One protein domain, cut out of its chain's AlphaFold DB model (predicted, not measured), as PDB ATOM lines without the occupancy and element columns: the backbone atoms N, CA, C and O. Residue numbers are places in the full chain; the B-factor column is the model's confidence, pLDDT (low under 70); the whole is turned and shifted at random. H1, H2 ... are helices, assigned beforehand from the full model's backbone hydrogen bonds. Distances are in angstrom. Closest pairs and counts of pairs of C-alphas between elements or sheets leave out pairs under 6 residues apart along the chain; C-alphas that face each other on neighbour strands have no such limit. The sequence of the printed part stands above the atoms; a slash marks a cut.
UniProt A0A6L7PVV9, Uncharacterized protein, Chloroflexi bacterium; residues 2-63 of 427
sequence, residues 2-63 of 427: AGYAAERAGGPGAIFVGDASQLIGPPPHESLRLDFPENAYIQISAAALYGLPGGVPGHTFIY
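AT A GLANCE: This is residues 2 to 63 of the 427 residues of an uncharacterized protein of Chloroflexi bacterium (UniProt A0A6L7PVV9). What is the picture? There is little regular structure: three short helices in a loose row, H1, H2, H3, within a flat winding of loops. Residues 24 to 45 loop out from H2 and return to H3, with residues 35 to 40 sticking out. How large is it? The printed part has 62 residues, 16 in named helices, with no named strand; the class is all helix. It is only just compact, close to loose, with a radius of gyration of the C-alphas of 12.7 A and spans of 37 by 30 by 15 A.

HOW THE PARTS SIT: What is near H1, residues 2 to 8? H2, residues 20 to 23, is close but not clearly touching; their closest C-alphas, Ala 5 and Gln 22, are 7.8 A apart. H3, residues 46 to 50, is apart from H1. How do H2 and H3 stand? They are close but not clearly touching; their closest C-alphas, Ser 21 and Ala 46, are 7.3 A apart. What do the backbones show? Every O i to N i+4 pair is within hydrogen-bond range in H1 and H3; H2 is too short for one.

IN THESE COORDINATES: Where does H1 begin? C-alpha 2 is at (-7.450, -45.424, -7.693), and H1 is 10.2 A long. Where does H3 end? C-alpha 50 is at (-14.547, -26.406, -16.054); H2 is 5.5 A long and H3 5.7 A.

THE WHOLE: Is there a cut? The printed part has no cut, and both links are long. Where is confidence low? Residues 31, 33 to 47 and 52 to 57 are under 70.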
ATOM      1  N   ALA A   2      -6.966 -46.321  -8.761       84.38
ATOM      2  CA  ALA A   2      -7.450 -45.424  -7.693       84.38
ATOM      3  C   ALA A   2      -6.407 -45.097  -6.600       84.38
ATOM      4  O   ALA A   2      -6.301 -43.949  -6.185       84.38
ATOM      5  N   GLY A   3      -5.594 -46.075  -6.178       86.00
ATOM      6  CA  GLY A   3      -4.505 -45.840  -5.218       86.00
ATOM      7  C   GLY A   3      -3.416 -44.892  -5.741       86.00
ATOM      8  O   GLY A   3      -3.021 -43.978  -5.030       86.00
ATOM      9  N   TYR A   4      -2.997 -45.061  -7.001       88.38
ATOM     10  CA  TYR A   4      -2.024 -44.176  -7.658       88.38
ATOM     11  C   TYR A   4      -2.559 -42.741  -7.764       88.38
ATOM     12  O   TYR A   4      -1.842 -41.791  -7.458       88.38
ATOM     13  N   ALA A   5      -3.826 -42.594  -8.169       87.12
ATOM     14  CA  ALA A   5      -4.479 -41.293  -8.294       87.12
ATOM     15  C   ALA A   5      -4.588 -40.579  -6.941       87.12
ATOM     16  O   ALA A   5      -4.252 -39.405  -6.844       87.12
ATOM     17  N   ALA A   6      -4.977 -41.299  -5.884       86.44
ATOM     18  CA  ALA A   6      -5.073 -40.739  -4.539       86.44
ATOM     19  C   ALA A   6      -3.714 -40.274  -3.986       86.44
ATOM     20  O   ALA A   6      -3.652 -39.246  -3.321       86.44
ATOM     21  N   GLU A   7      -2.630 -41.001  -4.275       89.19
ATOM     22  CA  GLU A   7      -1.271 -40.644  -3.837       89.19
ATOM     23  C   GLU A   7      -0.765 -39.340  -4.475       89.19
ATOM     24  O   GLU A   7      -0.027 -38.589  -3.841       89.19
ATOM     25  N   ARG A   8      -1.160 -39.067  -5.723       89.44
ATOM     26  CA  ARG A   8      -0.670 -37.921  -6.511       89.44
ATOM     27  C   ARG A   8      -1.681 -36.790  -6.657       89.44
ATOM     28  O   ARG A   8      -1.372 -35.794  -7.305       89.44
ATOM     29  N   ALA A   9      -2.870 -36.932  -6.077       89.19
ATOM     30  CA  ALA A   9      -3.932 -35.943  -6.175       89.19
ATOM     31  C   ALA A   9      -3.431 -34.550  -5.763       89.19
ATOM     32  O   ALA A   9      -2.821 -34.364  -4.711       89.19
ATOM     33  N   GLY A  10      -3.708 -33.568  -6.614       85.00
ATOM     34  CA  GLY A  10      -3.358 -32.173  -6.403       85.00
ATOM     35  C   GLY A  10      -1.879 -31.841  -6.595       85.00
ATOM     36  O   GLY A  10      -1.423 -30.803  -6.117       85.00
ATOM     37  N   GLY A  11      -1.121 -32.693  -7.287       87.06
ATOM     38  CA  GLY A  11       0.299 -32.479  -7.538       87.06
ATOM     39  C   GLY A  11       0.793 -33.046  -8.871       87.06
ATOM     40  O   GLY A  11      -0.001 -33.478  -9.711       87.06
ATOM     41  N   PRO A  12       2.116 -33.024  -9.088       89.88
ATOM     42  CA  PRO A  12       2.732 -33.567 -10.292       89.88
ATOM     43  C   PRO A  12       2.430 -35.056 -10.486       89.88
ATOM     44  O   PRO A  12       2.573 -35.857  -9.561       89.88
ATOM     45  N   GLY A  13       2.035 -35.439 -11.701       90.56
ATOM     46  CA  GLY A  13       1.617 -36.802 -12.021       90.56
ATOM     47  C   GLY A  13       0.215 -37.165 -11.538       90.56
ATOM     48  O   GLY A  13      -0.127 -38.352 -11.537       90.56
ATOM     49  N   ALA A  14      -0.590 -36.185 -11.109       92.12
ATOM     50  CA  ALA A  14      -2.010 -36.403 -10.879       92.12
ATOM     51  C   ALA A  14      -2.695 -36.834 -12.181       92.12
ATOM     52  O   ALA A  14      -2.430 -36.301 -13.256       92.12
ATOM     53  N   ILE A  15      -3.613 -37.785 -12.066       92.31
ATOM     54  CA  ILE A  15      -4.371 -38.323 -13.193       92.31
ATOM     55  C   ILE A  15      -5.863 -38.222 -12.909       92.31
ATOM     56  O   ILE A  15      -6.301 -38.288 -11.762       92.31
ATOM     57  N   PHE A  16      -6.656 -38.098 -13.965       90.12
ATOM     58  CA  PHE A  16      -8.103 -38.120 -13.869       90.12
ATOM     59  C   PHE A  16      -8.613 -39.545 -13.644       90.12
ATOM     60  O   PHE A  16      -8.419 -40.418 -14.490       90.12
ATOM     61  N   VAL A  17      -9.315 -39.763 -12.529       86.12
ATOM     62  CA  VAL A  17     -10.071 -40.996 -12.253       86.12
ATOM     63  C   VAL A  17     -11.471 -40.624 -11.757       86.12
ATOM     64  O   VAL A  17     -11.834 -40.862 -10.608       86.12
ATOM     65  N   GLY A  18     -12.254 -39.973 -12.621       84.00
ATOM     66  CA  GLY A  18     -13.648 -39.609 -12.338       84.00
ATOM     67  C   GLY A  18     -13.845 -38.363 -11.467       84.00
ATOM     68  O   GLY A  18     -14.985 -37.994 -11.199       84.00
ATOM     69  N   ASP A  19     -12.765 -37.696 -11.053       84.50
ATOM     70  CA  ASP A  19     -12.802 -36.441 -10.300       84.50
ATOM     71  C   ASP A  19     -11.704 -35.484 -10.787       84.50
ATOM     72  O   ASP A  19     -10.519 -35.651 -10.500       84.50
ATOM     73  N   ALA A  20     -12.109 -34.460 -11.538       82.62
ATOM     74  CA  ALA A  20     -11.202 -33.473 -12.118       82.62
ATOM     75  C   ALA A  20     -10.610 -32.508 -11.076       82.62
ATOM     76  O   ALA A  20      -9.588 -31.879 -11.349       82.62
ATOM     77  N   SER A  21     -11.168 -32.435  -9.861       81.69
ATOM     78  CA  SER A  21     -10.565 -31.642  -8.784       81.69
ATOM     79  C   SER A  21      -9.213 -32.205  -8.334       81.69
ATOM     80  O   SER A  21      -8.358 -31.450  -7.879       81.69
ATOM     81  N   GLN A  22      -8.961 -33.500  -8.559       85.31
ATOM     82  CA  GLN A  22      -7.677 -34.147  -8.266       85.31
ATOM     83  C   GLN A  22      -6.539 -33.649  -9.159       85.31
ATOM     84  O   GLN A  22      -5.374 -33.838  -8.825       85.31
ATOM     85  N   LEU A  23      -6.851 -33.012 -10.286       87.38
ATOM     86  CA  LEU A  23      -5.850 -32.478 -11.208       87.38
ATOM     87  C   LEU A  23      -5.339 -31.093 -10.785       87.38
ATOM     88  O   LEU A  23      -4.290 -30.655 -11.260       87.38
ATOM     89  N   ILE A  24      -6.078 -30.407  -9.906       84.25
ATOM     90  CA  ILE A  24      -5.823 -29.033  -9.460       84.25
ATOM     91  C   ILE A  24      -4.609 -29.017  -8.539       84.25
ATOM     92  O   ILE A  24      -4.671 -29.470  -7.401       84.25
ATOM     93  N   GLY A  25      -3.501 -28.463  -9.019       81.88
ATOM     94  CA  GLY A  25      -2.256 -28.438  -8.266       81.88
ATOM     95  C   GLY A  25      -1.109 -27.788  -9.030       81.88
ATOM     96  O   GLY A  25      -1.267 -27.468 -10.215       81.88
ATOM     97  N   PRO A  26       0.047 -27.590  -8.373       83.31
ATOM     98  CA  PRO A  26       1.226 -27.014  -9.007       83.31
ATOM     99  C   PRO A  26       1.830 -27.954 -10.074       83.31
ATOM    100  O   PRO A  26       1.575 -29.164 -10.053       83.31
ATOM    101  N   PRO A  27       2.642 -27.420 -11.005       83.50
ATOM    102  CA  PRO A  27       3.439 -28.204 -11.944       83.50
ATOM    103  C   PRO A  27       4.633 -28.878 -11.236       83.50
ATOM    104  O   PRO A  27       4.954 -28.511 -10.101       83.50
ATOM    105  N   PRO A  28       5.325 -29.826 -11.901       84.06
ATOM    106  CA  PRO A  28       6.472 -30.547 -11.342       84.06
ATOM    107  C   PRO A  28       7.659 -29.663 -10.986       84.06
ATOM    108  O   PRO A  28       8.450 -30.038 -10.125       84.06
ATOM    109  N   HIS A  29       7.784 -28.495 -11.613       81.38
ATOM    110  CA  HIS A  29       8.927 -27.623 -11.403       81.38
ATOM    111  C   HIS A  29       8.566 -26.143 -11.487       81.38
ATOM    112  O   HIS A  29       7.575 -25.749 -12.101       81.38
ATOM    113  N   GLU A  30       9.393 -25.317 -10.852       72.88
ATOM    114  CA  GLU A  30       9.272 -23.861 -10.841       72.88
ATOM    115  C   GLU A  30       9.412 -23.239 -12.229       72.88
ATOM    116  O   GLU A  30       8.689 -22.305 -12.524       72.88
ATOM    117  N   SER A  31      10.276 -23.758 -13.101       65.94
ATOM    118  CA  SER A  31      10.435 -23.232 -14.471       65.94
ATOM    119  C   SER A  31       9.188 -23.415 -15.340       65.94
ATOM    120  O   SER A  31       8.994 -22.704 -16.320       65.94
ATOM    121  N   LEU A  32       8.313 -24.349 -14.961       71.69
ATOM    122  CA  LEU A  32       6.975 -24.485 -15.524       71.69
ATOM    123  C   LEU A  32       5.987 -23.520 -14.873       71.69
ATOM    124  O   LEU A  32       4.788 -23.677 -15.080       71.69
ATOM    125  N   ARG A  33       6.454 -22.563 -14.063       66.94
ATOM    126  CA  ARG A  33       5.697 -21.414 -13.585       66.94
ATOM    127  C   ARG A  33       6.063 -20.221 -14.464       66.94
ATOM    128  O   ARG A  33       7.217 -19.840 -14.562       66.94
ATOM    129  N   LEU A  34       5.077 -19.647 -15.141       60.03
ATOM    130  CA  LEU A  34       5.241 -18.395 -15.857       60.03
ATOM    131  C   LEU A  34       5.250 -17.301 -14.793       60.03
ATOM    132  O   LEU A  34       4.263 -17.143 -14.073       60.03
ATOM    133  N   ASP A  35       6.380 -16.613 -14.655       52.25
ATOM    134  CA  ASP A  35       6.565 -15.548 -13.673       52.25
ATOM    135  C   ASP A  35       5.684 -14.342 -14.028       52.25
ATOM    136  O   ASP A  35       6.021 -13.509 -14.870       52.25
ATOM    137  N   PHE A  36       4.528 -14.258 -13.371       48.97
ATOM    138  CA  PHE A  36       3.655 -13.088 -13.353       48.97
ATOM    139  C   PHE A  36       3.827 -12.314 -12.044       48.97
ATOM    140  O   PHE A  36       4.071 -12.929 -11.000       48.97
ATOM    141  N   PRO A  37       3.672 -10.976 -12.052       39.38
ATOM    142  CA  PRO A  37       3.733 -10.208 -10.820       39.38
ATOM    143  C   PRO A  37       2.574 -10.609  -9.892       39.38
ATOM    144  O   PRO A  37       1.411 -10.606 -10.282       39.38
ATOM    145  N   GLU A  38       2.952 -10.960  -8.663       38.22
ATOM    146  CA  GLU A  38       2.131 -11.217  -7.474       38.22
ATOM    147  C   GLU A  38       0.955 -12.214  -7.638       38.22
ATOM    148  O   GLU A  38      -0.185 -11.865  -7.929       38.22
ATOM    149  N   ASN A  39       1.230 -13.475  -7.276       39.44
ATOM    150  CA  ASN A  39       0.271 -14.524  -6.876       39.44
ATOM    151  C   ASN A  39      -0.537 -15.267  -7.959       39.44
ATOM    152  O   ASN A  39      -1.352 -16.119  -7.606       39.44
ATOM    153  N   ALA A  40      -0.266 -15.070  -9.250       41.62
ATOM    154  CA  ALA A  40      -0.813 -15.904 -10.330       41.62
ATOM    155  C   ALA A  40       0.147 -17.054 -10.700       41.62
ATOM    156  O   ALA A  40       0.620 -17.156 -11.830       41.62
ATOM    157  N   TYR A  41       0.491 -17.903  -9.728       43.78
ATOM    158  CA  TYR A  41       1.356 -19.059  -9.981       43.78
ATOM    159  C   TYR A  41       0.634 -20.108 -10.825       43.78
ATOM    160  O   TYR A  41      -0.578 -20.281 -10.699       43.78
ATOM    161  N   ILE A  42       1.392 -20.843 -11.646       54.97
ATOM    162  CA  ILE A  42       0.884 -21.964 -12.438       54.97
ATOM    163  C   ILE A  42       0.264 -23.001 -11.512       54.97
ATOM    164  O   ILE A  42       0.941 -23.781 -10.852       54.97
ATOM    165  N   GLN A  43      -1.055 -22.947 -11.424       57.72
ATOM    166  CA  GLN A  43      -1.895 -23.930 -10.785       57.72
ATOM    167  C   GLN A  43      -3.040 -24.153 -11.736       57.72
ATOM    168  O   GLN A  43      -3.748 -23.221 -12.121       57.72
ATOM    169  N   ILE A  44      -3.235 -25.410 -12.086       61.56
ATOM    170  CA  ILE A  44      -4.453 -25.820 -12.751       61.56
ATOM    171  C   ILE A  44      -5.615 -25.387 -11.858       61.56
ATOM    172  O   ILE A  44      -5.720 -25.845 -10.726       61.56
ATOM    173  N   SER A  45      -6.451 -24.472 -12.342       68.00
ATOM    174  CA  SER A  45      -7.569 -23.917 -11.585       68.00
ATOM    175  C   SER A  45      -8.882 -24.517 -12.071       68.00
ATOM    176  O   SER A  45      -9.021 -24.873 -13.240       68.00
ATOM    177  N   ALA A  46      -9.888 -24.563 -11.197       69.06
ATOM    178  CA  ALA A  46     -11.236 -24.984 -11.583       69.06
ATOM    179  C   ALA A  46     -11.761 -24.195 -12.802       69.06
ATOM    180  O   ALA A  46     -12.406 -24.764 -13.675       69.06
ATOM    181  N   ALA A  47     -11.411 -22.910 -12.905       69.31
ATOM    182  CA  ALA A  47     -11.736 -22.056 -14.042       69.31
ATOM    183  C   ALA A  47     -11.170 -22.571 -15.380       69.31
ATOM    184  O   ALA A  47     -11.859 -22.502 -16.393       69.31
ATOM    185  N   ALA A  48      -9.943 -23.102 -15.393       71.25
ATOM    186  CA  ALA A  48      -9.316 -23.635 -16.603       71.25
ATOM    187  C   ALA A  48      -9.896 -25.003 -17.017       71.25
ATOM    188  O   ALA A  48     -10.080 -25.255 -18.209       71.25
ATOM    189  N   LEU A  49     -10.212 -25.881 -16.050       72.12
ATOM    190  CA  LEU A  49     -10.812 -27.189 -16.358       72.12
ATOM    191  C   LEU A  49     -12.285 -27.092 -16.741       72.12
ATOM    192  O   LEU A  49     -12.692 -27.676 -17.739       72.12
ATOM    193  N   TYR A  50     -13.088 -26.412 -15.926       72.62
ATOM    194  CA  TYR A  50     -14.547 -26.406 -16.054       72.62
ATOM    195  C   TYR A  50     -15.067 -25.228 -16.882       72.62
ATOM    196  O   TYR A  50     -16.245 -25.199 -17.229       72.62
ATOM    197  N   GLY A  51     -14.199 -24.268 -17.204       70.12
ATOM    198  CA  GLY A  51     -14.602 -22.987 -17.762       70.12
ATOM    199  C   GLY A  51     -15.051 -22.003 -16.679       70.12
ATOM    200  O   GLY A  51     -15.377 -22.364 -15.545       70.12
ATOM    201  N   LEU A  52     -15.067 -20.719 -17.032       61.97
ATOM    202  CA  LEU A  52     -15.626 -19.657 -16.196       61.97
ATOM    203  C   LEU A  52     -17.089 -19.380 -16.571       61.97
ATOM    204  O   LEU A  52     -17.435 -19.391 -17.761       61.97
ATOM    205  N   PRO A  53     -17.940 -19.013 -15.593       43.41
ATOM    206  CA  PRO A  53     -19.225 -18.384 -15.877       43.41
ATOM    207  C   PRO A  53     -18.997 -17.128 -16.729       43.41
ATOM    208  O   PRO A  53     -18.253 -16.237 -16.326       43.41
ATOM    209  N   GLY A  54     -19.611 -17.063 -17.911       42.41
ATOM    210  CA  GLY A  54     -19.364 -15.986 -18.883       42.41
ATOM    211  C   GLY A  54     -18.815 -16.442 -20.237       42.41
ATOM    212  O   GLY A  54     -18.497 -15.594 -21.062       42.41
ATOM    213  N   GLY A  55     -18.750 -17.755 -20.490       48.50
ATOM    214  CA  GLY A  55     -18.561 -18.303 -21.838       48.50
ATOM    215  C   GLY A  55     -17.148 -18.783 -22.165       48.50
ATOM    216  O   GLY A  55     -16.853 -18.966 -23.340       48.50
ATOM    217  N   VAL A  56     -16.282 -19.002 -21.168       58.00
ATOM    218  CA  VAL A  56     -14.994 -19.684 -21.387       58.00
ATOM    219  C   VAL A  56     -15.254 -21.196 -21.436       58.00
ATOM    220  O   VAL A  56     -15.726 -21.730 -20.432       58.00
ATOM    221  N   PRO A  57     -14.977 -21.894 -22.553       63.78
ATOM    222  CA  PRO A  57     -15.145 -23.345 -22.630       63.78
ATOM    223  C   PRO A  57     -14.210 -24.086 -21.662       63.78
ATOM    224  O   PRO A  57     -13.056 -23.690 -21.483       63.78
ATOM    225  N   GLY A  58     -14.702 -25.165 -21.049       76.50
ATOM    226  CA  GLY A  58     -13.887 -26.095 -20.261       76.50
ATOM    227  C   GLY A  58     -13.122 -27.099 -21.132       76.50
ATOM    228  O   GLY A  58     -13.352 -27.192 -22.334       76.50
ATOM    229  N   HIS A  59     -12.234 -27.876 -20.508       85.25
ATOM    230  CA  HIS A  59     -11.369 -28.870 -21.158       85.25
ATOM    231  C   HIS A  59     -11.585 -30.302 -20.639       85.25
ATOM    232  O   HIS A  59     -10.722 -31.164 -20.806       85.25
ATOM    233  N   THR A  60     -12.722 -30.589 -19.998       85.38
ATOM    234  CA  THR A  60     -13.004 -31.933 -19.460       85.38
ATOM    235  C   THR A  60     -13.056 -33.015 -20.540       85.38
ATOM    236  O   THR A  60     -12.680 -34.152 -20.263       85.38
ATOM    237  N   PHE A  61     -13.384 -32.640 -21.785       87.38
ATOM    238  CA  PHE A  61     -13.358 -33.520 -22.960       87.38
ATOM    239  C   PHE A  61     -12.003 -34.217 -23.179       87.38
ATOM    240  O   PHE A  61     -11.952 -35.287 -23.781       87.38
ATOM    241  N   ILE A  62     -10.897 -33.641 -22.685       91.25
ATOM    242  CA  ILE A  62      -9.575 -34.275 -22.737       91.25
ATOM    243  C   ILE A  62      -9.612 -35.594 -21.964       91.25
ATOM    244  O   ILE A  62      -9.254 -36.642 -22.496       91.25
ATOM    245  N   TYR A  63     -10.077 -35.546 -20.719       90.31
ATOM    246  CA  TYR A  63     -10.015 -36.668 -19.782       90.31
ATOM    247  C   TYR A  63     -11.074 -37.738 -20.058       90.31
ATOM    248  O   TYR A  63     -10.917 -38.898 -19.675       90.31
TER     249      TYR A  63